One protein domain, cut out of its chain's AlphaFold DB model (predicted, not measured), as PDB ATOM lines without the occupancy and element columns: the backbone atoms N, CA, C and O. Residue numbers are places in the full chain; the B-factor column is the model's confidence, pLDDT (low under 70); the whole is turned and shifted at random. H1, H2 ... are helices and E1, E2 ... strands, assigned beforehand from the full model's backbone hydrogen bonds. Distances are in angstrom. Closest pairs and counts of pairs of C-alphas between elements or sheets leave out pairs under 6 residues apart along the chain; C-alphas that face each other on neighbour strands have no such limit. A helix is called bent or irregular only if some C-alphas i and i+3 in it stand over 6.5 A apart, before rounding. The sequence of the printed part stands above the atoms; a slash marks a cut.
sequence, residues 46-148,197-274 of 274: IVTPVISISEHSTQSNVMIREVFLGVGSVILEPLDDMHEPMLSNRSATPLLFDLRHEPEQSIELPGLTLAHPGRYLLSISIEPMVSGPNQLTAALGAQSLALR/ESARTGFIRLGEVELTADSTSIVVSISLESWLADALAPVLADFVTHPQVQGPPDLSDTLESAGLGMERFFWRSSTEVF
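This is residues 46 to 148 and 197 to 274 of the 274 residues of an uncharacterized protein of Deltaproteobacteria bacterium CG_4_9_14_3_um_filter_63_12 (UniProt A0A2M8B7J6). Two five-stranded sheets, E1, E4, E5, E9, E10 and E2, E3, E6, E7, E8, lie face to face as an elongated sandwich. H2 and H3 lie toward one end of it, with short H4 next to E8; residues 241 to 247, of which 241 belongs to H2, stick out there, and small H1 sits beside E3. The printed part has 181 residues, with four named helices and ten named strands in the order E1 E2 E3 E4 E5 E6 H1 E7 E8 E9 H2 H3 H4 E10. The class is mixed, helices and strands; both sheets are branched, the first mixed and the second antiparallel. The whole is compact, with a radius of gyration of the C-alphas of 17.4 A, and spans 57 by 34 by 31 A.

E1, residues 46 to 54, has E4, residues 104 to 108, and E5, residues 112 to 114, on one side, both antiparallel. On the other side is parallel E9, residues 217 to 223, followed by antiparallel E10, residues 270 to 273. N 51 and O 107 of E1 and E4 are 3.0 A apart, N 47 and O 112 of E1 and E5 2.9 A, N 50 and O 218 of E1 and E9 2.8 A, and N 219 and O 272 of E9 and E10 2.8 A, within hydrogen-bond range. E2, residues 62 to 78, bends by 75 degrees at residue 65. It forms a hairpin with E3, residues 93 to 98, on one side; N 67 and O 97 are 2.9 A apart. On the other side are E6, residues 118 to 126, with N 75 and O 123 2.8 A apart, and E7, residues 145 to 148, with N 68 and O 146 2.8 A apart. E8, residues 202 to 211, is the antiparallel neighbour of E6, with N 120 and O 209 2.9 A apart. The sheets' planes are 33 degrees apart. H1, residues 135 to 139, H2, residues 225 to 241, and H4, residues 262 to 265, only graze the second sheet. H2 and H3, residues 252 to 257, only just touch, with 3 pairs of C-alphas within 8 A; the closest are Ala 231 and Leu 255, 7.4 A. Every O i to N i+4 pair is within range in H1 and H3, 10 of 13 in H2; H4 is too short for one.

E1 begins at C-alpha 46, (200.435, 233.162, 215.601), and is 25.6 A long. E2 is 39.9 A, E6 25.1 A and E8 24.9 A long. H2, 22.6 A, is irregular, with C-alphas 230 and 233 7.1 A apart. E10 ends at C-alpha 273, (190.648, 225.620, 213.210).

The C-alphas farthest apart, Met 82 and Gln 246, are 57.5 A apart. Residues 149 to 196 are not printed; C-alphas 148 and 197 are 8.8 A apart across the cut. The link E2 to E3 is long. Mean pLDDT of the printed part is 85.4; residues 56 to 60, 81, 130 to 141 and 243 to 248 are under 70.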
ATOM      1  N   ILE A  46     200.423 233.075 217.062       94.31
ATOM      2  CA  ILE A  46     200.435 233.162 215.601       94.31
ATOM      3  C   ILE A  46     199.509 232.095 215.046       94.31
ATOM      4  O   ILE A  46     199.670 230.921 215.359       94.31
ATOM      5  N   VAL A  47     198.594 232.514 214.175       96.19
ATOM      6  CA  VAL A  47     197.693 231.623 213.449       96.19
ATOM      7  C   VAL A  47     197.981 231.727 211.961       96.19
ATOM      8  O   VAL A  47     197.914 232.812 211.385       96.19
ATOM      9  N   THR A  48     198.297 230.605 211.326       97.00
ATOM     10  CA  THR A  48     198.604 230.541 209.894       97.00
ATOM     11  C   THR A  48     197.341 230.249 209.085       97.00
ATOM     12  O   THR A  48     196.756 229.175 209.242       97.00
ATOM     13  N   PRO A  49     196.890 231.156 208.202       96.69
ATOM     14  CA  PRO A  49     195.815 230.839 207.276       96.69
ATOM     15  C   PRO A  49     196.304 229.863 206.205       96.69
ATOM     16  O   PRO A  49     197.390 230.032 205.650       96.69
ATOM     17  N   VAL A  50     195.476 228.885 205.864       97.25
ATOM     18  CA  VAL A  50     195.742 227.906 204.809       97.25
ATOM     19  C   VAL A  50     194.571 227.916 203.845       97.25
ATOM     20  O   VAL A  50     193.426 227.771 204.264       97.25
ATOM     21  N   ILE A  51     194.844 228.088 202.555       96.44
ATOM     22  CA  ILE A  51     193.821 227.962 201.516       96.44
ATOM     23  C   ILE A  51     193.949 226.571 200.909       96.44
ATOM     24  O   ILE A  51     194.991 226.262 200.332       96.44
ATOM     25  N   SER A  52     192.905 225.757 201.044       95.94
ATOM     26  CA  SER A  52     192.778 224.449 200.396       95.94
ATOM     27  C   SER A  52     191.767 224.533 199.254       95.94
ATOM     28  O   SER A  52     190.673 225.075 199.425       95.94
ATOM     29  N   ILE A  53     192.120 224.001 198.085       93.62
ATOM     30  CA  ILE A  53     191.193 223.806 196.966       93.62
ATOM     31  C   ILE A  53     191.092 222.324 196.675       93.62
ATOM     32  O   ILE A  53     192.114 221.668 196.471       93.62
ATOM     33  N   SER A  54     189.860 221.829 196.573       88.75
ATOM     34  CA  SER A  54     189.601 220.447 196.199       88.75
ATOM     35  C   SER A  54     188.649 220.292 195.014       88.75
ATOM     36  O   SER A  54     187.590 220.919 194.917       88.75
ATOM     37  N   GLU A  55     189.013 219.381 194.118       78.25
ATOM     38  CA  GLU A  55     188.201 218.890 193.011       78.25
ATOM     39  C   GLU A  55     187.780 217.438 193.291       78.25
ATOM     40  O   GLU A  55     188.226 216.476 192.664       78.25
ATOM     41  N   HIS A  56     186.864 217.260 194.244       68.38
ATOM     42  CA  HIS A  56     186.218 215.964 194.505       68.38
ATOM     43  C   HIS A  56     184.977 215.734 193.627       68.38
ATOM     44  O   HIS A  56     184.036 215.056 194.029       68.38
ATOM     45  N   SER A  57     184.952 216.313 192.423       61.84
ATOM     46  CA  SER A  57     183.754 216.343 191.588       61.84
ATOM     47  C   SER A  57     183.274 214.948 191.191       61.84
ATOM     48  O   SER A  57     184.055 214.080 190.789       61.84
ATOM     49  N   THR A  58     181.958 214.744 191.244       59.94
ATOM     50  CA  THR A  58     181.273 213.593 190.638       59.94
ATOM     51  C   THR A  58     181.099 213.729 189.122       59.94
ATOM     52  O   THR A  58     180.802 212.729 188.464       59.94
ATOM     53  N   GLN A  59     181.323 214.923 188.557       63.09
ATOM     54  CA  GLN A  59     181.177 215.204 187.128       63.09
ATOM     55  C   GLN A  59     182.292 214.537 186.327       63.09
ATOM     56  O   GLN A  59     183.406 215.046 186.215       63.09
ATOM     57  N   SER A  60     181.971 213.395 185.723       64.19
ATOM     58  CA  SER A  60     182.905 212.606 184.930       64.19
ATOM     59  C   SER A  60     183.118 213.175 183.518       64.19
ATOM     60  O   SER A  60     183.312 212.434 182.569       64.19
ATOM     61  N   ASN A  61     183.054 214.479 183.303       74.38
ATOM     62  CA  ASN A  61     183.346 215.084 181.999       74.38
ATOM     63  C   ASN A  61     184.152 216.378 182.099       74.38
ATOM     64  O   ASN A  61     184.487 216.942 181.062       74.38
ATOM     65  N   VAL A  62     184.499 216.829 183.304       79.62
ATOM     66  CA  VAL A  62     185.296 218.037 183.531       79.62
ATOM     67  C   VAL A  62     186.516 217.674 184.367       79.62
ATOM     68  O   VAL A  62     186.410 216.879 185.295       79.62
ATOM     69  N   MET A  63     187.666 218.241 184.013       82.25
ATOM     70  CA  MET A  63     188.892 218.182 184.806       82.25
ATOM     71  C   MET A  63     189.461 219.588 184.935       82.25
ATOM     72  O   MET A  63     189.784 220.214 183.919       82.25
ATOM     73  N   ILE A  64     189.616 220.072 186.161       86.12
ATOM     74  CA  ILE A  64     190.358 221.296 186.439       86.12
ATOM     75  C   ILE A  64     191.838 220.938 186.540       86.12
ATOM     76  O   ILE A  64     192.249 220.034 187.256       86.12
ATOM     77  N   ARG A  65     192.669 221.624 185.757       85.38
ATOM     78  CA  ARG A  65     194.124 221.428 185.797       85.38
ATOM     79  C   ARG A  65     194.772 222.394 186.761       85.38
ATOM     80  O   ARG A  65     195.645 222.012 187.526       85.38
ATOM     81  N   GLU A  66     194.391 223.655 186.643       89.25
ATOM     82  CA  GLU A  66     195.062 224.756 187.316       89.25
ATOM     83  C   GLU A  66     194.009 225.730 187.830       89.25
ATOM     84  O   GLU A  66     193.075 226.082 187.101       89.25
ATOM     85  N   VAL A  67     194.194 226.174 189.071       92.56
ATOM     86  CA  VAL A  67     193.442 227.276 189.667       92.56
ATOM     87  C   VAL A  67     194.425 228.320 190.159       92.56
ATOM     88  O   VAL A  67     195.376 228.019 190.877       92.56
ATOM     89  N   PHE A  68     194.180 229.562 189.782       93.25
ATOM     90  CA  PHE A  68     194.887 230.725 190.272       93.25
ATOM     91  C   PHE A  68     193.953 231.581 191.122       93.25
ATOM     92  O   PHE A  68     192.822 231.842 190.715       93.25
ATOM     93  N   LEU A  69     194.448 232.050 192.267       92.94
ATOM     94  CA  LEU A  69     193.763 232.983 193.158       92.94
ATOM     95  C   LEU A  69     194.708 234.109 193.586       92.94
ATOM     96  O   LEU A  69     195.767 233.858 194.159       92.94
ATOM     97  N   GLY A  70     194.299 235.356 193.367       92.38
ATOM     98  CA  GLY A  70     194.931 236.532 193.954       92.38
ATOM     99  C   GLY A  70     194.331 236.816 195.328       92.38
ATOM    100  O   GLY A  70     193.306 237.483 195.430       92.38
ATOM    101  N   VAL A  71     194.944 236.313 196.401       92.69
ATOM    102  CA  VAL A  71     194.426 236.527 197.763       92.69
ATOM    103  C   VAL A  71     194.959 237.844 198.313       92.69
ATOM    104  O   VAL A  71     196.113 237.917 198.736       92.69
ATOM    105  N   GLY A  72     194.114 238.876 198.312       91.19
ATOM    106  CA  GLY A  72     194.379 240.202 198.877       91.19
ATOM    107  C   GLY A  72     194.773 240.122 200.349       91.19
ATOM    108  O   GLY A  72     195.864 240.533 200.743       91.19
ATOM    109  N   SER A  73     193.887 239.546 201.159       92.69
ATOM    110  CA  SER A  73     194.114 239.308 202.586       92.69
ATOM    111  C   SER A  73     193.140 238.271 203.136       92.69
ATOM    112  O   SER A  73     191.998 238.177 202.686       92.69
ATOM    113  N   VAL A  74     193.587 237.518 204.138       94.62
ATOM    114  CA  VAL A  74     192.701 236.856 205.097       94.62
ATOM    115  C   VAL A  74     192.523 237.808 206.270       94.62
ATOM    116  O   VAL A  74     193.510 238.325 206.799       94.62
ATOM    117  N   ILE A  75     191.272 238.073 206.627       95.38
ATOM    118  CA  ILE A  75     190.880 239.103 207.582       95.38
ATOM    119  C   ILE A  75     190.192 238.424 208.759       95.38
ATOM    120  O   ILE A  75     189.215 237.696 208.575       95.38
ATOM    121  N   LEU A  76     190.705 238.686 209.957       95.50
ATOM    122  CA  LEU A  76     190.089 238.302 211.219       95.50
ATOM    123  C   LEU A  76     189.598 239.561 211.924       95.50
ATOM    124  O   LEU A  76     190.401 240.358 212.407       95.50
ATOM    125  N   GLU A  77     188.282 239.735 211.977       94.81
ATOM    126  CA  GLU A  77     187.639 240.815 212.724       94.81
ATOM    127  C   GLU A  77     187.231 240.286 214.105       94.81
ATOM    128  O   GLU A  77     186.393 239.385 214.179       94.81
ATOM    129  N   PRO A  78     187.818 240.787 215.202       93.62
ATOM    130  CA  PRO A  78     187.399 240.420 216.551       93.62
ATOM    131  C   PRO A  78     185.910 240.740 216.755       93.62
ATOM    132  O   PRO A  78     185.447 241.812 216.371       93.62
ATOM    133  N   LEU A  79     185.142 239.808 217.329       91.56
ATOM    134  CA  LEU A  79     183.718 240.040 217.624       91.56
ATOM    135  C   LEU A  79     183.491 240.819 218.927       91.56
ATOM    136  O   LEU A  79     182.349 241.121 219.275       91.56
ATOM    137  N   ASP A  80     184.551 241.104 219.673       84.69
ATOM    138  CA  ASP A  80     184.540 242.087 220.738       84.69
ATOM    139  C   ASP A  80     184.875 243.475 220.166       84.69
ATOM    140  O   ASP A  80     185.894 243.680 219.514       84.69
ATOM    141  N   ASP A  81     184.005 244.458 220.420       65.50
ATOM    142  CA  ASP A  81     184.016 245.803 219.802       65.50
ATOM    143  C   ASP A  81     185.258 246.675 220.129       65.50
ATOM    144  O   ASP A  81     185.256 247.890 219.927       65.50
ATOM    145  N   MET A  82     186.319 246.095 220.688       72.69
ATOM    146  CA  MET A  82     187.466 246.803 221.258       72.69
ATOM    147  C   MET A  82     188.749 246.672 220.429       72.69
ATOM    148  O   MET A  82     189.757 247.295 220.782       72.69
ATOM    149  N   HIS A  83     188.743 245.883 219.351       79.62
ATOM    150  CA  HIS A  83     189.961 245.502 218.637       79.62
ATOM    151  C   HIS A  83     189.859 245.698 217.118       79.62
ATOM    152  O   HIS A  83     188.812 245.504 216.506       79.62
ATOM    153  N   GLU A  84     190.968 246.127 216.505       85.69
ATOM    154  CA  GLU A  84     191.046 246.333 215.054       85.69
ATOM    155  C   GLU A  84     191.098 244.991 214.296       85.69
ATOM    156  O   GLU A  84     191.617 244.005 214.829       85.69
ATOM    157  N   PRO A  85     190.620 244.939 213.039       88.38
ATOM    158  CA  PRO A  85     190.786 243.776 212.173       88.38
ATOM    159  C   PRO A  85     192.253 243.444 211.906       88.38
ATOM    160  O   PRO A  85     193.058 244.329 211.608       88.38
ATOM    161  N   MET A  86     192.585 242.157 211.928       91.50
ATOM    162  CA  MET A  86     193.918 241.645 211.618       91.50
ATOM    163  C   MET A  86     193.954 241.114 210.183       91.50
ATOM    164  O   MET A  86     193.067 240.367 209.779       91.50
ATOM    165  N   LEU A  87     194.974 241.500 209.411       90.50
ATOM    166  CA  LEU A  87     195.113 241.150 207.993       90.50
ATOM    167  C   LEU A  87     196.380 240.328 207.770       90.50
ATOM    168  O   LEU A  87     197.461 240.739 208.195       90.50
ATOM    169  N   SER A  88     196.263 239.203 207.057       86.50
ATOM    170  CA  SER A  88     197.405 238.313 206.797       86.50
ATOM    171  C   SER A  88     198.421 238.956 205.858       86.50
ATOM    172  O   SER A  88     199.624 238.757 205.990       86.50
ATOM    173  N   ASN A  89     197.929 239.761 204.915       82.50
ATOM    174  CA  ASN A  89     198.700 240.401 203.863       82.50
ATOM    175  C   ASN A  89     198.209 241.835 203.648       82.50
ATOM    176  O   ASN A  89     197.063 242.171 203.945       82.50
ATOM    177  N   ARG A  90     199.084 242.688 203.105       79.88
ATOM    178  CA  ARG A  90     198.747 244.065 202.689       79.88
ATOM    179  C   ARG A  90     198.683 244.238 201.170       79.88
ATOM    180  O   ARG A  90     198.410 245.330 200.687       79.88
ATOM    181  N   SER A  91     198.998 243.179 200.436       80.31
ATOM    182  CA  SER A  91     198.996 243.116 198.979       80.31
ATOM    183  C   SER A  91     198.613 241.709 198.556       80.31
ATOM    184  O   SER A  91     199.015 240.748 199.219       80.31
ATOM    185  N   ALA A  92     197.913 241.596 197.427       84.19
ATOM    186  CA  ALA A  92     197.515 240.308 196.888       84.19
ATOM    187  C   ALA A  92     198.701 239.342 196.762       84.19
ATOM    188  O   ALA A  92     199.772 239.689 196.260       84.19
ATOM    189  N   THR A  93     198.505 238.136 197.283       88.44
ATOM    190  CA  THR A  93     199.442 237.019 197.206       88.44
ATOM    191  C   THR A  93     198.952 236.060 196.124       88.44
ATOM    192  O   THR A  93     197.804 235.619 196.200       88.44
ATOM    193  N   PRO A  94     199.785 235.730 195.121       89.44
ATOM    194  CA  PRO A  94     199.392 234.809 194.069       89.44
ATOM    195  C   PRO A  94     199.443 233.377 194.596       89.44
ATOM    196  O   PRO A  94     200.509 232.892 194.975       89.44
ATOM    197  N   LEU A  95     198.306 232.693 194.572       91.62
ATOM    198  CA  LEU A  95     198.200 231.271 194.871       91.62
ATOM    199  C   LEU A  95     197.942 230.511 193.574       91.62
ATOM    200  O   LEU A  95     197.029 230.854 192.825       91.62
ATOM    201  N   LEU A  96     198.760 229.496 193.302       91.81
ATOM    202  CA  LEU A  96     198.624 228.634 192.133       91.81
ATOM    203  C   LEU A  96     198.497 227.186 192.594       91.81
ATOM    204  O   LEU A  96     199.443 226.629 193.145       91.81
ATOM    205  N   PHE A  97     197.343 226.598 192.317       91.50
ATOM    206  CA  PHE A  97     197.011 225.216 192.615       91.50
ATOM    207  C   PHE A  97     197.099 224.408 191.320       91.50
ATOM    208  O   PHE A  97     196.421 224.717 190.338       91.50
ATOM    209  N   ASP A  98     197.954 223.392 191.315       88.38
ATOM    210  CA  ASP A  98     198.112 222.421 190.238       88.38
ATOM    211  C   ASP A  98     197.390 221.124 190.608       88.38
ATOM    212  O   ASP A  98     197.965 220.206 191.194       88.38
ATOM    213  N   LEU A  99     196.124 221.037 190.221       84.56
ATOM    214  CA  LEU A  99     195.260 219.906 190.542       84.56
ATOM    215  C   LEU A  99     195.490 218.703 189.616       84.56
ATOM    216  O   LEU A  99     194.826 217.690 189.760       84.56
ATOM    217  N   ARG A 100     196.448 218.745 188.674       78.12
ATOM    218  CA  ARG A 100     196.647 217.660 187.686       78.12
ATOM    219  C   ARG A 100     196.987 216.303 188.305       78.12
ATOM    220  O   ARG A 100     196.764 215.278 187.662       78.12
ATOM    221  N   HIS A 101     197.589 216.303 189.489       72.94
ATOM    222  CA  HIS A 101     198.151 215.104 190.113       72.94
ATOM    223  C   HIS A 101     197.448 214.721 191.417       72.94
ATOM    224  O   HIS A 101     197.485 213.551 191.796       72.94
ATOM    225  N   GLU A 102     196.808 215.679 192.087       78.25
ATOM    226  CA  GLU A 102     196.198 215.497 193.402       78.25
ATOM    227  C   GLU A 102     194.812 216.161 193.433       78.25
ATOM    228  O   GLU A 102     194.664 217.270 192.917       78.25
ATOM    229  N   PRO A 103     193.797 215.515 194.047       74.44
ATOM    230  CA  PRO A 103     192.436 216.054 194.144       74.44
ATOM    231  C   PRO A 103     192.340 217.322 194.977       74.44
ATOM    232  O   PRO A 103     191.338 218.025 194.888       74.44
ATOM    233  N   GLU A 104     193.310 217.543 195.853       88.56
ATOM    234  CA  GLU A 104     193.302 218.590 196.854       88.56
ATOM    235  C   GLU A 104     194.714 219.140 196.986       88.56
ATOM    236  O   GLU A 104     195.677 218.376 197.043       88.56
ATOM    237  N   GLN A 105     194.828 220.463 197.035       92.75
ATOM    238  CA  GLN A 105     196.078 221.144 197.330       92.75
ATOM    239  C   GLN A 105     195.849 222.287 198.303       92.75
ATOM    240  O   GLN A 105     194.868 223.022 198.195       92.75
ATOM    241  N   SER A 106     196.819 222.463 199.198       95.50
ATOM    242  CA  SER A 106     196.787 223.456 200.266       95.50
ATOM    243  C   SER A 106     198.025 224.340 200.210       95.50
ATOM    244  O   SER A 106     199.140 223.845 200.041       95.50
ATOM    245  N   ILE A 107     197.835 225.649 200.367       95.31
ATOM    246  CA  ILE A 107     198.923 226.628 200.406       95.31
ATOM    247  C   ILE A 107     198.785 227.479 201.667       95.31
ATOM    248  O   ILE A 107     197.739 228.083 201.916       95.31
ATOM    249  N   GLU A 108     199.859 227.531 202.454       95.31
ATOM    250  CA  GLU A 108     199.969 228.390 203.634       95.31
ATOM    251  C   GLU A 108     200.208 229.850 203.228       95.31
ATOM    252  O   GLU A 108     201.013 230.159 202.345       95.31
ATOM    253  N   LEU A 109     199.516 230.759 203.906       93.06
ATOM    254  CA  LEU A 109     199.717 232.199 203.813       93.06
ATOM    255  C   LEU A 109     200.573 232.700 204.984       93.06
ATOM    256  O   LEU A 109     200.771 231.981 205.963       93.06
ATOM    257  N   PRO A 110     201.073 233.947 204.933       91.19
ATOM    258  CA  PRO A 110     201.741 234.543 206.083       91.19
ATOM    259  C   PRO A 110     200.864 234.515 207.340       91.19
ATOM    260  O   PRO A 110     199.673 234.836 207.296       91.19
ATOM    261  N   GLY A 111     201.475 234.119 208.458       92.88
ATOM    262  CA  GLY A 111     200.797 233.994 209.743       92.88
ATOM    263  C   GLY A 111     200.317 235.332 210.306       92.88
ATOM    264  O   GLY A 111     200.958 236.371 210.147       92.88
ATOM    265  N   LEU A 112     199.187 235.279 211.006       92.38
ATOM    266  CA  LEU A 112     198.549 236.384 211.708       92.38
ATOM    267  C   LEU A 112     198.978 236.376 213.172       92.38
ATOM    268  O   LEU A 112     198.703 235.416 213.887       92.38
ATOM    269  N   THR A 113     199.621 237.445 213.636       91.69
ATOM    270  CA  THR A 113     199.896 237.628 215.066       91.69
ATOM    271  C   THR A 113     198.666 238.208 215.753       91.69
ATOM    272  O   THR A 113     198.259 239.328 215.451       91.69
ATOM    273  N   LEU A 114     198.092 237.450 216.681       90.62
ATOM    274  CA  LEU A 114     196.894 237.810 217.428       90.62
ATOM    275  C   LEU A 114     197.250 238.157 218.870       90.62
ATOM    276  O   LEU A 114     198.128 237.543 219.474       90.62
ATOM    277  N   ALA A 115     196.566 239.162 219.415       86.75
ATOM    278  CA  ALA A 115     196.813 239.644 220.771       86.75
ATOM    279  C   ALA A 115     196.054 238.846 221.844       86.75
ATOM    280  O   ALA A 115     196.492 238.826 222.994       86.75
ATOM    281  N   HIS A 116     194.930 238.213 221.485       87.50
ATOM    282  CA  HIS A 116     194.015 237.569 222.430       87.50
ATOM    283  C   HIS A 116     193.305 236.368 221.797       87.50
ATOM    284  O   HIS A 116     192.998 236.409 220.613       87.50
ATOM    285  N   PRO A 117     193.048 235.288 222.545       91.50
ATOM    286  CA  PRO A 117     192.090 234.261 222.145       91.50
ATOM    287  C   PRO A 117     190.661 234.815 222.105       91.50
ATOM    288  O   PRO A 117     190.333 235.733 222.857       91.50
ATOM    289  N   GLY A 118     189.784 234.228 221.293       93.12
ATOM    290  CA  GLY A 118     188.393 234.666 221.216       93.12
ATOM    291  C   GLY A 118     187.688 234.277 219.926       93.12
ATOM    292  O   GLY A 118     188.158 233.441 219.157       93.12
ATOM    293  N   ARG A 119     186.528 234.897 219.696       95.19
ATOM    294  CA  ARG A 119     185.743 234.692 218.477       95.19
ATOM    295  C   ARG A 119     186.034 235.792 217.469       95.19
ATOM    296  O   ARG A 119     185.998 236.973 217.812       95.19
ATOM    297  N   TYR A 120     186.240 235.381 216.229       95.94
ATOM    298  CA  TYR A 120     186.564 236.254 215.115       95.94
ATOM    299  C   TYR A 120     185.612 235.996 213.962       95.94
ATOM    300  O   TYR A 120     185.259 234.853 213.678       95.94
ATOM    301  N   LEU A 121     185.231 237.051 213.254       95.94
ATOM    302  CA  LEU A 121     184.666 236.923 211.927       95.94
ATOM    303  C   LEU A 121     185.804 236.764 210.914       95.94
ATOM    304  O   LEU A 121     186.638 237.653 210.757       95.94
ATOM    305  N   LEU A 122     185.802 235.640 210.206       96.31
ATOM    306  CA  LEU A 122     186.736 235.342 209.132       96.31
ATOM    307  C   LEU A 122     186.174 235.801 207.783       96.31
ATOM    308  O   LEU A 122     185.064 235.428 207.384       96.31
ATOM    309  N   SER A 123     186.981 236.566 207.052       96.19
ATOM    310  CA  SER A 123     186.712 236.959 205.667       96.19
ATOM    311  C   SER A 123     187.968 236.849 204.804       96.19
ATOM    312  O   SER A 123     189.089 236.884 205.310       96.19
ATOM    313  N   ILE A 124     187.793 236.733 203.489       94.88
ATOM    314  CA  ILE A 124     188.879 236.759 202.505       94.88
ATOM    315  C   ILE A 124     188.602 237.840 201.466       94.88
ATOM    316  O   ILE A 124     187.523 237.880 200.874       94.88
ATOM    317  N   SER A 125     189.601 238.682 201.211       94.19
ATOM    318  CA  SER A 125     189.639 239.556 200.038       94.19
ATOM    319  C   SER A 125     190.338 238.842 198.881       94.19
ATOM    320  O   SER A 125     191.456 238.346 199.039       94.19
ATOM    321  N   ILE A 126     189.692 238.810 197.720       93.62
ATOM    322  CA  ILE A 126     190.229 238.318 196.450       93.62
ATOM    323  C   ILE A 126     190.422 239.528 195.541       93.62
ATOM    324  O   ILE A 126     189.489 240.296 195.312       93.62
ATOM    325  N   GLU A 127     191.629 239.724 195.028       91.94
ATOM    326  CA  GLU A 127     192.027 240.940 194.324       91.94
ATOM    327  C   GLU A 127     192.852 240.615 193.076       91.94
ATOM    328  O   GLU A 127     193.668 239.688 193.099       91.94
ATOM    329  N   PRO A 128     192.694 241.393 191.990       89.06
ATOM    330  CA  PRO A 128     193.596 241.318 190.853       89.06
ATOM    331  C   PRO A 128     195.044 241.587 191.255       89.06
ATOM    332  O   PRO A 128     195.344 242.435 192.100       89.06
ATOM    333  N   MET A 129     195.966 240.884 190.613       78.38
ATOM    334  CA  MET A 129     197.377 240.906 190.975       78.38
ATOM    335  C   MET A 129     198.172 241.965 190.218       78.38
ATOM    336  O   MET A 129     198.522 241.799 189.059       78.38
ATOM    337  N   VAL A 130     198.605 243.036 190.875       64.06
ATOM    338  CA  VAL A 130     199.445 244.047 190.207       64.06
ATOM    339  C   VAL A 130     200.849 243.479 189.917       64.06
ATOM    340  O   VAL A 130     201.766 243.663 190.704       64.06
ATOM    341  N   SER A 131     201.006 242.771 188.790       56.09
ATOM    342  CA  SER A 131     202.238 242.191 188.222       56.09
ATOM    343  C   SER A 131     203.148 241.443 189.214       56.09
ATOM    344  O   SER A 131     203.908 242.046 189.967       56.09
ATOM    345  N   GLY A 132     203.130 240.107 189.168       55.53
ATOM    346  CA  GLY A 132     204.022 239.274 189.980       55.53
ATOM    347  C   GLY A 132     205.466 239.166 189.444       55.53
ATOM    348  O   GLY A 132     205.753 239.553 188.310       55.53
ATOM    349  N   PRO A 133     206.405 238.625 190.248       49.59
ATOM    350  CA  PRO A 133     207.835 238.573 189.924       49.59
ATOM    351  C   PRO A 133     208.228 237.516 188.874       49.59
ATOM    352  O   PRO A 133     209.384 237.486 188.455       49.59
ATOM    353  N   ASN A 134     207.315 236.633 188.447       55.06
ATOM    354  CA  ASN A 134     207.598 235.579 187.462       55.06
ATOM    355  C   ASN A 134     206.668 235.670 186.234       55.06
ATOM    356  O   ASN A 134     205.592 236.254 186.299       55.06
ATOM    357  N   GLN A 135     207.073 235.093 185.094       50.81
ATOM    358  CA  GLN A 135     206.335 235.227 183.822       50.81
ATOM    359  C   GLN A 135     204.890 234.702 183.880       50.81
ATOM    360  O   GLN A 135     204.020 235.256 183.214       50.81
ATOM    361  N   LEU A 136     204.623 233.670 184.686       55.53
ATOM    362  CA  LEU A 136     203.285 233.092 184.828       55.53
ATOM    363  C   LEU A 136     202.346 234.028 185.612       55.53
ATOM    364  O   LEU A 136     201.226 234.281 185.186       55.53
ATOM    365  N   THR A 137     202.831 234.616 186.707       58.03
ATOM    366  CA  THR A 137     202.093 235.631 187.484       58.03
ATOM    367  C   THR A 137     202.012 236.981 186.774       58.03
ATOM    368  O   THR A 137     201.077 237.737 187.008       58.03
ATOM    369  N   ALA A 138     202.948 237.286 185.871       58.06
ATOM    370  CA  ALA A 138     202.862 238.455 185.004       58.06
ATOM    371  C   ALA A 138     201.736 238.317 183.963       58.06
ATOM    372  O   ALA A 138     201.036 239.292 183.704       58.06
ATOM    373  N   ALA A 139     201.527 237.114 183.409       59.19
ATOM    374  CA  ALA A 139     200.414 236.834 182.498       59.19
ATOM    375  C   ALA A 139     199.050 236.859 183.211       59.19
ATOM    376  O   ALA A 139     198.064 237.295 182.629       59.19
ATOM    377  N   LEU A 140     199.012 236.447 184.481       67.00
ATOM    378  CA  LEU A 140     197.798 236.396 185.306       67.00
ATOM    379  C   LEU A 140     197.546 237.678 186.115       67.00
ATOM    380  O   LEU A 140     196.593 237.737 186.881       67.00
ATOM    381  N   GLY A 141     198.377 238.716 185.963       64.31
ATOM    382  CA  GLY A 141     198.302 239.911 186.808       64.31
ATOM    383  C   GLY A 141     196.974 240.676 186.698       64.31
ATOM    384  O   GLY A 141     196.467 241.242 187.658       64.31
ATOM    385  N   ALA A 142     196.319 240.653 185.541       78.38
ATOM    386  CA  ALA A 142     195.009 241.295 185.428       78.38
ATOM    387  C   ALA A 142     193.887 240.529 186.158       78.38
ATOM    388  O   ALA A 142     192.802 241.080 186.327       78.38
ATOM    389  N   GLN A 143     194.141 239.290 186.588       87.56
ATOM    390  CA  GLN A 143     193.129 238.384 187.109       87.56
ATOM    391  C   GLN A 143     193.207 238.266 188.632       87.56
ATOM    392  O   GLN A 143     194.276 238.338 189.239       87.56
ATOM    393  N   SER A 144     192.045 238.093 189.246       91.69
ATOM    394  CA  SER A 144     191.840 237.771 190.656       91.69
ATOM    395  C   SER A 144     191.536 236.280 190.849       91.69
ATOM    396  O   SER A 144     191.913 235.694 191.863       91.69
ATOM    397  N   LEU A 145     190.926 235.650 189.843       92.75
ATOM    398  CA  LEU A 145     190.686 234.215 189.743       92.75
ATOM    399  C   LEU A 145     190.895 233.780 188.292       92.75
ATOM    400  O   LEU A 145     190.364 234.409 187.381       92.75
ATOM    401  N   ALA A 146     191.635 232.698 188.071       92.06
ATOM    402  CA  ALA A 146     191.694 232.053 186.762       92.06
ATOM    403  C   ALA A 146     191.650 230.532 186.907       92.06
ATOM    404  O   ALA A 146     192.242 229.968 187.825       92.06
ATOM    405  N   LEU A 147     190.952 229.866 185.996       91.31
ATOM    406  CA  LEU A 147     190.863 228.419 185.922       91.31
ATOM    407  C   LEU A 147     191.182 227.945 184.516       91.31
ATOM    408  O   LEU A 147     190.712 228.507 183.526       91.31
ATOM    409  N   ARG A 148     191.919 226.840 184.440       89.12
ATOM    410  CA  ARG A 148     192.157 226.120 183.192       89.12
ATOM    411  C   ARG A 148     191.786 224.668 183.362       89.12
ATOM    412  O   ARG A 148     192.181 224.028 184.337       89.12
ATOM    413  N   GLU A 197     188.440 233.334 183.450       92.12
ATOM    414  CA  GLU A 197     189.216 234.387 184.082       92.12
ATOM    415  C   GLU A 197     188.277 235.456 184.653       92.12
ATOM    416  O   GLU A 197     187.293 235.856 184.035       92.12
ATOM    417  N   SER A 198     188.577 235.939 185.854       91.88
ATOM    418  CA  SER A 198     187.865 237.051 186.475       91.88
ATOM    419  C   SER A 198     188.868 238.081 186.957       91.88
ATOM    420  O   SER A 198     189.816 237.749 187.663       91.88
ATOM    421  N   ALA A 199     188.621 239.344 186.613       90.38
ATOM    422  CA  ALA A 199     189.386 240.503 187.076       90.38
ATOM    423  C   ALA A 199     188.681 241.239 188.229       90.38
ATOM    424  O   ALA A 199     188.994 242.389 188.541       90.38
ATOM    425  N   ARG A 200     187.655 240.626 188.829       90.00
ATOM    426  CA  ARG A 200     186.817 241.281 189.833       90.00
ATOM    427  C   ARG A 200     187.468 241.211 191.205       90.00
ATOM    428  O   ARG A 200     187.994 240.178 191.600       90.00
ATOM    429  N   THR A 201     187.378 242.293 191.966       91.06
ATOM    430  CA  THR A 201     187.668 242.250 193.401       91.06
ATOM    431  C   THR A 201     186.464 241.675 194.139       91.06
ATOM    432  O   THR A 201     185.331 242.102 193.904       91.06
ATOM    433  N   GLY A 202     186.701 240.706 195.018       90.19
ATOM    434  CA  GLY A 202     185.680 240.032 195.811       90.19
ATOM    435  C   GLY A 202     185.996 240.108 197.297       90.19
ATOM    436  O   GLY A 202     187.142 239.954 197.696       90.19
ATOM    437  N   PHE A 203     184.969 240.312 198.117       92.56
ATOM    438  CA  PHE A 203     185.065 240.173 199.568       92.56
ATOM    439  C   PHE A 203     184.140 239.039 200.002       92.56
ATOM    440  O   PHE A 203     182.917 239.144 199.880       92.56
ATOM    441  N   ILE A 204     184.728 237.940 200.466       92.88
ATOM    442  CA  ILE A 204     184.026 236.710 200.819       92.88
ATOM    443  C   ILE A 204     184.008 236.578 202.339       92.88
ATOM    444  O   ILE A 204     185.043 236.371 202.967       92.88
ATOM    445  N   ARG A 205     182.818 236.672 202.935       93.56
ATOM    446  CA  ARG A 205     182.611 236.402 204.362       93.56
ATOM    447  C   ARG A 205     182.434 234.898 204.567       93.56
ATOM    448  O   ARG A 205     181.476 234.334 204.043       93.56
ATOM    449  N   LEU A 206     183.325 234.272 205.332       92.50
ATOM    450  CA  LEU A 206     183.361 232.813 205.511       92.50
ATOM    451  C   LEU A 206     182.627 232.343 206.767       92.50
ATOM    452  O   LEU A 206     182.071 231.249 206.776       92.50
ATOM    453  N   GLY A 207     182.564 233.184 207.800       93.38
ATOM    454  CA  GLY A 207     181.825 232.887 209.026       93.38
ATOM    455  C   GLY A 207     182.630 233.163 210.286       93.38
ATOM    456  O   GLY A 207     183.699 233.764 210.237       93.38
ATOM    457  N   GLU A 208     182.074 232.769 211.425       96.00
ATOM    458  CA  GLU A 208     182.722 232.931 212.726       96.00
ATOM    459  C   GLU A 208     183.658 231.754 213.010       96.00
ATOM    460  O   GLU A 208     183.319 230.603 212.738       96.00
ATOM    461  N   VAL A 209     184.814 232.051 213.595       96.38
ATOM    462  CA  VAL A 209     185.778 231.072 214.101       96.38
ATOM    463  C   VAL A 209     186.109 231.383 215.554       96.38
ATOM    464  O   VAL A 209     186.112 232.543 215.965       96.38
ATOM    465  N   GLU A 210     186.394 230.350 216.337       96.19
ATOM    466  CA  GLU A 210     186.870 230.479 217.713       96.19
ATOM    467  C   GLU A 210     188.342 230.066 217.764       96.19
ATOM    468  O   GLU A 210     188.693 228.972 217.327       96.19
ATOM    469  N   LEU A 211     189.196 230.961 218.258       95.31
ATOM    470  CA  LEU A 211     190.642 230.778 218.338       95.31
ATOM    471  C   LEU A 211     191.074 230.721 219.799       95.31
ATOM    472  O   LEU A 211     190.689 231.569 220.609       95.31
ATOM    473  N   THR A 212     191.905 229.739 220.123       93.88
ATOM    474  CA  THR A 212     192.555 229.598 221.428       93.88
ATOM    475  C   THR A 212     194.022 230.021 221.325       93.88
ATOM    476  O   THR A 212     194.554 230.172 220.228       93.88
ATOM    477  N   ALA A 213     194.703 230.195 222.461       91.62
ATOM    478  CA  ALA A 213     196.142 230.487 222.464       91.62
ATOM    479  C   ALA A 213     196.988 229.354 221.844       91.62
ATOM    480  O   ALA A 213     198.118 229.592 221.425       91.62
ATOM    481  N   ASP A 214     196.426 228.142 221.775       94.19
ATOM    482  CA  ASP A 214     197.058 226.962 221.186       94.19
ATOM    483  C   ASP A 214     196.728 226.796 219.692       94.19
ATOM    484  O   ASP A 214     197.304 225.924 219.045       94.19
ATOM    485  N   SER A 215     195.812 227.605 219.138       95.94
ATOM    486  CA  SER A 215     195.473 227.553 217.716       95.94
ATOM    487  C   SER A 215     196.690 227.899 216.865       95.94
ATOM    488  O   SER A 215     197.340 228.926 217.048       95.94
ATOM    489  N   THR A 216     196.965 227.041 215.895       95.75
ATOM    490  CA  THR A 216     198.121 227.115 215.002       95.75
ATOM    491  C   THR A 216     197.730 227.525 213.592       95.75
ATOM    492  O   THR A 216     198.508 228.188 212.902       95.75
ATOM    493  N   SER A 217     196.529 227.152 213.142       97.00
ATOM    494  CA  SER A 217     196.097 227.421 211.775       97.00
ATOM    495  C   SER A 217     194.585 227.541 211.618       97.00
ATOM    496  O   SER A 217     193.804 227.033 212.422       97.00
ATOM    497  N   ILE A 218     194.190 228.235 210.551       97.19
ATOM    498  CA  ILE A 218     192.811 228.294 210.059       97.19
ATOM    499  C   ILE A 218     192.837 227.806 208.620       97.19
ATOM    500  O   ILE A 218     193.447 228.447 207.763       97.19
ATOM    501  N   VAL A 219     192.162 226.698 208.347       97.38
ATOM    502  CA  VAL A 219     192.053 226.141 207.001       97.38
ATOM    503  C   VAL A 219     190.746 226.606 206.381       97.38
ATOM    504  O   VAL A 219     189.669 226.368 206.922       97.38
ATOM    505  N   VAL A 220     190.846 227.271 205.234       96.00
ATOM    506  CA  VAL A 220     189.716 227.631 204.383       96.00
ATOM    507  C   VAL A 220     189.692 226.678 203.205       96.00
ATOM    508  O   VAL A 220     190.544 226.753 202.319       96.00
ATOM    509  N   SER A 221     188.696 225.800 203.191       95.12
ATOM    510  CA  SER A 221     188.553 224.767 202.170       95.12
ATOM    511  C   SER A 221     187.519 225.190 201.140       95.12
ATOM    512  O   SER A 221     186.371 225.473 201.479       95.12
ATOM    513  N   ILE A 222     187.913 225.220 199.871       93.56
ATOM    514  CA  ILE A 222     187.065 225.578 198.736       93.56
ATOM    515  C   ILE A 222     186.848 224.324 197.894       93.56
ATOM    516  O   ILE A 222     187.757 223.838 197.222       93.56
ATOM    517  N   SER A 223     185.621 223.805 197.915       90.81
ATOM    518  CA  SER A 223     185.237 222.667 197.082       90.81
ATOM    519  C   SER A 223     184.689 223.132 195.738       90.81
ATOM    520  O   SER A 223     183.666 223.822 195.669       90.81
ATOM    521  N   LEU A 224     185.322 222.683 194.654       88.56
ATOM    522  CA  LEU A 224     184.890 223.000 193.294       88.56
ATOM    523  C   LEU A 224     183.650 222.209 192.865       88.56
ATOM    524  O   LEU A 224     182.976 222.616 191.925       88.56
ATOM    525  N   GLU A 225     183.306 221.108 193.541       84.88
ATOM    526  CA  GLU A 225     182.275 220.159 193.089       84.88
ATOM    527  C   GLU A 225     180.947 220.839 192.730       84.88
ATOM    528  O   GLU A 225     180.410 220.638 191.640       84.88
ATOM    529  N   SER A 226     180.420 221.663 193.638       82.19
ATOM    530  CA  SER A 226     179.116 222.301 193.430       82.19
ATOM    531  C   SER A 226     179.135 223.349 192.326       82.19
ATOM    532  O   SER A 226     178.197 223.433 191.539       82.19
ATOM    533  N   TRP A 227     180.217 224.118 192.226       88.38
ATOM    534  CA  TRP A 227     180.375 225.109 191.173       88.38
ATOM    535  C   TRP A 227     180.544 224.431 189.806       88.38
ATOM    536  O   TRP A 227     179.913 224.833 188.830       88.38
ATOM    537  N   LEU A 228     181.297 223.331 189.744       86.94
ATOM    538  CA  LEU A 228     181.445 222.531 188.532       86.94
ATOM    539  C   LEU A 228     180.106 221.971 188.048       86.94
ATOM    540  O   LEU A 228     179.793 222.085 186.865       86.94
ATOM    541  N   ALA A 229     179.314 221.390 188.949       83.38
ATOM    542  CA  ALA A 229     178.029 220.789 188.605       83.38
ATOM    543  C   ALA A 229     176.958 221.829 188.237       83.38
ATOM    544  O   ALA A 229     176.243 221.646 187.251       83.38
ATOM    545  N   ASP A 230     176.851 222.912 189.010       83.56
ATOM    546  CA  ASP A 230     175.757 223.879 188.877       83.56
ATOM    547  C   ASP A 230     176.029 224.954 187.817       83.56
ATOM    548  O   ASP A 230     175.087 225.486 187.232       83.56
ATOM    549  N   ALA A 231     177.299 225.313 187.600       86.81
ATOM    550  CA  ALA A 231     177.685 226.427 186.737       86.81
ATOM    551  C   ALA A 231     178.481 225.974 185.512       86.81
ATOM    552  O   ALA A 231     178.065 226.209 184.378       86.81
ATOM    553  N   LEU A 232     179.625 225.326 185.729       87.56
ATOM    554  CA  LEU A 232     180.609 225.142 184.665       87.56
ATOM    555  C   LEU A 232     180.205 224.060 183.652       87.56
ATOM    556  O   LEU A 232     180.237 224.294 182.442       87.56
ATOM    557  N   ALA A 233     179.816 222.874 184.128       86.00
ATOM    558  CA  ALA A 233     179.506 221.733 183.269       86.00
ATOM    559  C   ALA A 233     178.330 221.994 182.304       86.00
ATOM    560  O   ALA A 233     178.468 221.641 181.129       86.00
ATOM    561  N   PRO A 234     177.216 222.640 182.712       87.00
ATOM    562  CA  PRO A 234     176.136 222.995 181.787       87.00
ATOM    563  C   PRO A 234     176.582 223.931 180.656       87.00
ATOM    564  O   PRO A 234     176.222 223.707 179.500       87.00
ATOM    565  N   VAL A 235     177.398 224.943 180.971       87.88
ATOM    566  CA  VAL A 235     177.915 225.907 179.984       87.88
ATOM    567  C   VAL A 235     178.857 225.220 178.995       87.88
ATOM    568  O   VAL A 235     178.733 225.396 177.783       87.88
ATOM    569  N   LEU A 236     179.766 224.381 179.495       86.38
ATOM    570  CA  LEU A 236     180.676 223.599 178.659       86.38
ATOM    571  C   LEU A 236     179.932 222.621 177.743       86.38
ATOM    572  O   LEU A 236     180.286 222.479 176.571       86.38
ATOM    573  N   ALA A 237     178.895 221.957 178.257       83.25
ATOM    574  CA  ALA A 237     178.093 221.025 177.475       83.25
ATOM    575  C   ALA A 237     177.417 221.718 176.280       83.25
ATOM    576  O   ALA A 237     177.480 221.184 175.168       83.25
ATOM    577  N   ASP A 238     176.839 222.907 176.487       84.81
ATOM    578  CA  ASP A 238     176.233 223.703 175.413       84.81
ATOM    579  C   ASP A 238     177.278 224.169 174.387       84.81
ATOM    580  O   ASP A 238     177.116 223.947 173.180       84.81
ATOM    581  N   PHE A 239     178.410 224.704 174.859       81.19
ATOM    582  CA  PHE A 239     179.491 225.169 173.987       81.19
ATOM    583  C   PHE A 239     179.997 224.062 173.052       81.19
ATOM    584  O   PHE A 239     180.155 224.259 171.848       81.19
ATOM    585  N   VAL A 240     180.210 222.860 173.588       77.94
ATOM    586  CA  VAL A 240     180.726 221.726 172.809       77.94
ATOM    587  C   VAL A 240     179.687 221.182 171.814       77.94
ATOM    588  O   VAL A 240     180.039 220.500 170.845       77.94
ATOM    589  N   THR A 241     178.395 221.455 172.011       76.06
ATOM    590  CA  THR A 241     177.358 221.161 171.007       76.06
ATOM    591  C   THR A 241     177.233 222.229 169.924       76.06
ATOM    592  O   THR A 241     176.868 221.893 168.797       76.06
ATOM    593  N   HIS A 242     177.609 223.472 170.221       71.75
ATOM    594  CA  HIS A 242     177.489 224.617 169.319       71.75
ATOM    595  C   HIS A 242     178.817 225.389 169.205       71.75
ATOM    596  O   HIS A 242     178.886 226.552 169.605       71.75
ATOM    597  N   PRO A 243     179.889 224.779 168.661       64.75
ATOM    598  CA  PRO A 243     181.203 225.411 168.626       64.75
ATOM    599  C   PRO A 243     181.180 226.654 167.729       64.75
ATOM    600  O   PRO A 243     181.036 226.550 166.510       64.75
ATOM    601  N   GLN A 244     181.311 227.835 168.335       56.22
ATOM    602  CA  GLN A 244     181.222 229.115 167.622       56.22
ATOM    603  C   GLN A 244     182.588 229.696 167.216       56.22
ATOM    604  O   GLN A 244     182.634 230.584 166.366       56.22
ATOM    605  N   VAL A 245     183.708 229.214 167.779       57.25
ATOM    606  CA  VAL A 245     185.032 229.860 167.639       57.25
ATOM    607  C   VAL A 245     186.169 228.835 167.479       57.25
ATOM    608  O   VAL A 245     186.092 227.722 167.998       57.25
ATOM    609  N   GLN A 246     187.236 229.210 166.759       57.38
ATOM    610  CA  GLN A 246     188.524 228.500 166.764       57.38
ATOM    611  C   GLN A 246     189.342 228.885 168.008       57.38
ATOM    612  O   GLN A 246     189.758 230.033 168.129       57.38
ATOM    613  N   GLY A 247     189.610 227.923 168.894       59.78
ATOM    614  CA  GLY A 247     190.411 228.102 170.114       59.78
ATOM    615  C   GLY A 247     189.747 227.470 171.345       59.78
ATOM    616  O   GLY A 247     188.613 226.997 171.232       59.78
ATOM    617  N   PRO A 248     190.433 227.415 172.504       67.19
ATOM    618  CA  PRO A 248     189.788 227.081 173.771       67.19
ATOM    619  C   PRO A 248     188.659 228.090 174.043       67.19
ATOM    620  O   PRO A 248     188.916 229.288 173.918       67.19
ATOM    621  N   PRO A 249     187.425 227.669 174.370       76.19
ATOM    622  CA  PRO A 249     186.413 228.580 174.885       76.19
ATOM    623  C   PRO A 249     186.929 229.369 176.086       76.19
ATOM    624  O   PRO A 249     187.335 228.778 177.089       76.19
ATOM    625  N   ASP A 250     186.832 230.690 175.979       85.50
ATOM    626  CA  ASP A 250     186.824 231.592 177.122       85.50
ATOM    627  C   ASP A 250     185.385 231.682 177.653       85.50
ATOM    628  O   ASP A 250     184.466 232.103 176.943       85.50
ATOM    629  N   LEU A 251     185.175 231.220 178.885       88.00
ATOM    630  CA  LEU A 251     183.858 231.157 179.527       88.00
ATOM    631  C   LEU A 251     183.561 232.367 180.416       88.00
ATOM    632  O   LEU A 251     182.484 232.425 181.015       88.00
ATOM    633  N   SER A 252     184.491 233.317 180.512       90.44
ATOM    634  CA  SER A 252     184.469 234.421 181.477       90.44
ATOM    635  C   SER A 252     183.205 235.266 181.362       90.44
ATOM    636  O   SER A 252     182.414 235.318 182.302       90.44
ATOM    637  N   ASP A 253     182.936 235.829 180.180       88.31
ATOM    638  CA  ASP A 253     181.754 236.669 179.944       88.31
ATOM    639  C   ASP A 253     180.442 235.909 180.187       88.31
ATOM    640  O   ASP A 253     179.477 236.456 180.729       88.31
ATOM    641  N   THR A 254     180.403 234.629 179.810       90.12
ATOM    642  CA  THR A 254     179.209 233.785 179.961       90.12
ATOM    643  C   THR A 254     178.907 233.524 181.434       90.12
ATOM    644  O   THR A 254     177.769 233.686 181.873       90.12
ATOM    645  N   LEU A 255     179.921 233.146 182.214       90.75
ATOM    646  CA  LEU A 255     179.758 232.829 183.632       90.75
ATOM    647  C   LEU A 255     179.529 234.087 184.476       90.75
ATOM    648  O   LEU A 255     178.654 234.084 185.343       90.75
ATOM    649  N   GLU A 256     180.247 235.176 184.204       90.25
ATOM    650  CA  GLU A 256     180.095 236.439 184.935       90.25
ATOM    651  C   GLU A 256     178.725 237.083 184.675       90.25
ATOM    652  O   GLU A 256     178.030 237.455 185.622       90.25
ATOM    653  N   SER A 257     178.268 237.149 183.418       89.00
ATOM    654  CA  SER A 257     176.950 237.729 183.094       89.00
ATOM    655  C   SER A 257     175.772 236.934 183.671       89.00
ATOM    656  O   SER A 257     174.715 237.508 183.941       89.00
ATOM    657  N   ALA A 258     175.959 235.633 183.909       88.69
ATOM    658  CA  ALA A 258     174.978 234.763 184.552       88.69
ATOM    659  C   ALA A 258     175.033 234.791 186.094       88.69
ATOM    660  O   ALA A 258     174.210 234.139 186.738       88.69
ATOM    661  N   GLY A 259     175.985 235.510 186.704       87.88
ATOM    662  CA  GLY A 259     176.202 235.489 188.159       87.88
ATOM    663  C   GLY A 259     176.737 234.147 188.676       87.88
ATOM    664  O   GLY A 259     176.529 233.787 189.835       87.88
ATOM    665  N   LEU A 260     177.398 233.387 187.803       89.25
ATOM    666  CA  LEU A 260     177.976 232.069 188.067       89.25
ATOM    667  C   LEU A 260     179.513 232.102 188.136       89.25
ATOM    668  O   LEU A 260     180.141 231.050 188.230       89.25
ATOM    669  N   GLY A 261     180.104 233.297 188.077       87.69
ATOM    670  CA  GLY A 261     181.541 233.534 188.153       87.69
ATOM    671  C   GLY A 261     182.097 233.474 189.579       87.69
ATOM    672  O   GLY A 261     181.796 232.560 190.354       87.69
ATOM    673  N   MET A 262     182.928 234.459 189.929       88.44
ATOM    674  CA  MET A 262     183.775 234.434 191.125       88.44
ATOM    675  C   MET A 262     182.994 234.230 192.429       88.44
ATOM    676  O   MET A 262     183.437 233.475 193.282       88.44
ATOM    677  N   GLU A 263     181.828 234.843 192.623       83.69
ATOM    678  CA  GLU A 263     181.086 234.680 193.881       83.69
ATOM    679  C   GLU A 263     180.567 233.253 194.080       83.69
ATOM    680  O   GLU A 263     180.563 232.731 195.197       83.69
ATOM    681  N   ARG A 264     180.141 232.598 192.995       87.12
ATOM    682  CA  ARG A 264     179.608 231.233 193.052       87.12
ATOM    683  C   ARG A 264     180.710 230.217 193.357       87.12
ATOM    684  O   ARG A 264     180.417 229.207 193.993       87.12
ATOM    685  N   PHE A 265     181.951 230.513 192.972       87.44
ATOM    686  CA  PHE A 265     183.134 229.702 193.269       87.44
ATOM    687  C   PHE A 265     183.338 229.486 194.780       87.44
ATOM    688  O   PHE A 265     183.701 228.391 195.200       87.44
ATOM    689  N   PHE A 266     183.029 230.486 195.613       88.88
ATOM    690  CA  PHE A 266     183.203 230.404 197.070       88.88
ATOM    691  C   PHE A 266     181.955 229.939 197.836       88.88
ATOM    692  O   PHE A 266     182.008 229.799 199.052       88.88
ATOM    693  N   TRP A 267     180.820 229.681 197.173       82.12
ATOM    694  CA  TRP A 267     179.531 229.458 197.852       82.12
ATOM    695  C   TRP A 267     179.569 228.334 198.901       82.12
ATOM    696  O   TRP A 267     178.888 228.414 199.922       82.12
ATOM    697  N   ARG A 268     180.327 227.261 198.644       83.88
ATOM    698  CA  ARG A 268     180.439 226.096 199.537       83.88
ATOM    699  C   ARG A 268     181.802 225.989 200.215       83.88
ATOM    700  O   ARG A 268     182.264 224.881 200.472       83.88
ATOM    701  N   SER A 269     182.449 227.118 200.486       89.06
ATOM    702  CA  SER A 269     183.652 227.119 201.311       89.06
ATOM    703  C   SER A 269     183.336 226.725 202.756       89.06
ATOM    704  O   SER A 269     182.302 227.129 203.293       89.06
ATOM    705  N   SER A 270     184.241 225.992 203.398       92.00
ATOM    706  CA  SER A 270     184.191 225.674 204.827       92.00
ATOM    707  C   SER A 270     185.436 226.181 205.545       92.00
ATOM    708  O   SER A 270     186.418 226.591 204.920       92.00
ATOM    709  N   THR A 271     185.388 226.186 206.875       93.94
ATOM    710  CA  THR A 271     186.495 226.649 207.708       93.94
ATOM    711  C   THR A 271     186.710 225.713 208.884       93.94
ATOM    712  O   THR A 271     185.748 225.323 209.545       93.94
ATOM    713  N   GLU A 272     187.970 225.380 209.143       95.31
ATOM    714  CA  GLU A 272     188.405 224.547 210.263       95.31
ATOM    715  C   GLU A 272     189.558 225.233 211.008       95.31
ATOM    716  O   GLU A 272     190.382 225.915 210.398       95.31
ATOM    717  N   VAL A 273     189.600 225.073 212.332       91.50
ATOM    718  CA  VAL A 273     190.648 225.620 213.210       91.50
ATOM    719  C   VAL A 273     191.393 224.452 213.844       91.50
ATOM    720  O   VAL A 273     190.750 223.528 214.346       91.50
ATOM    721  N   PHE A 274     192.727 224.517 213.835       91.50
ATOM    722  CA  PHE A 274     193.615 223.503 214.410       91.50
ATOM    723  C   PHE A 274     194.521 224.091 215.479       91.50
ATOM    724  O   PHE A 274     195.144 225.148 215.209       91.50
TER     725      PHE A 274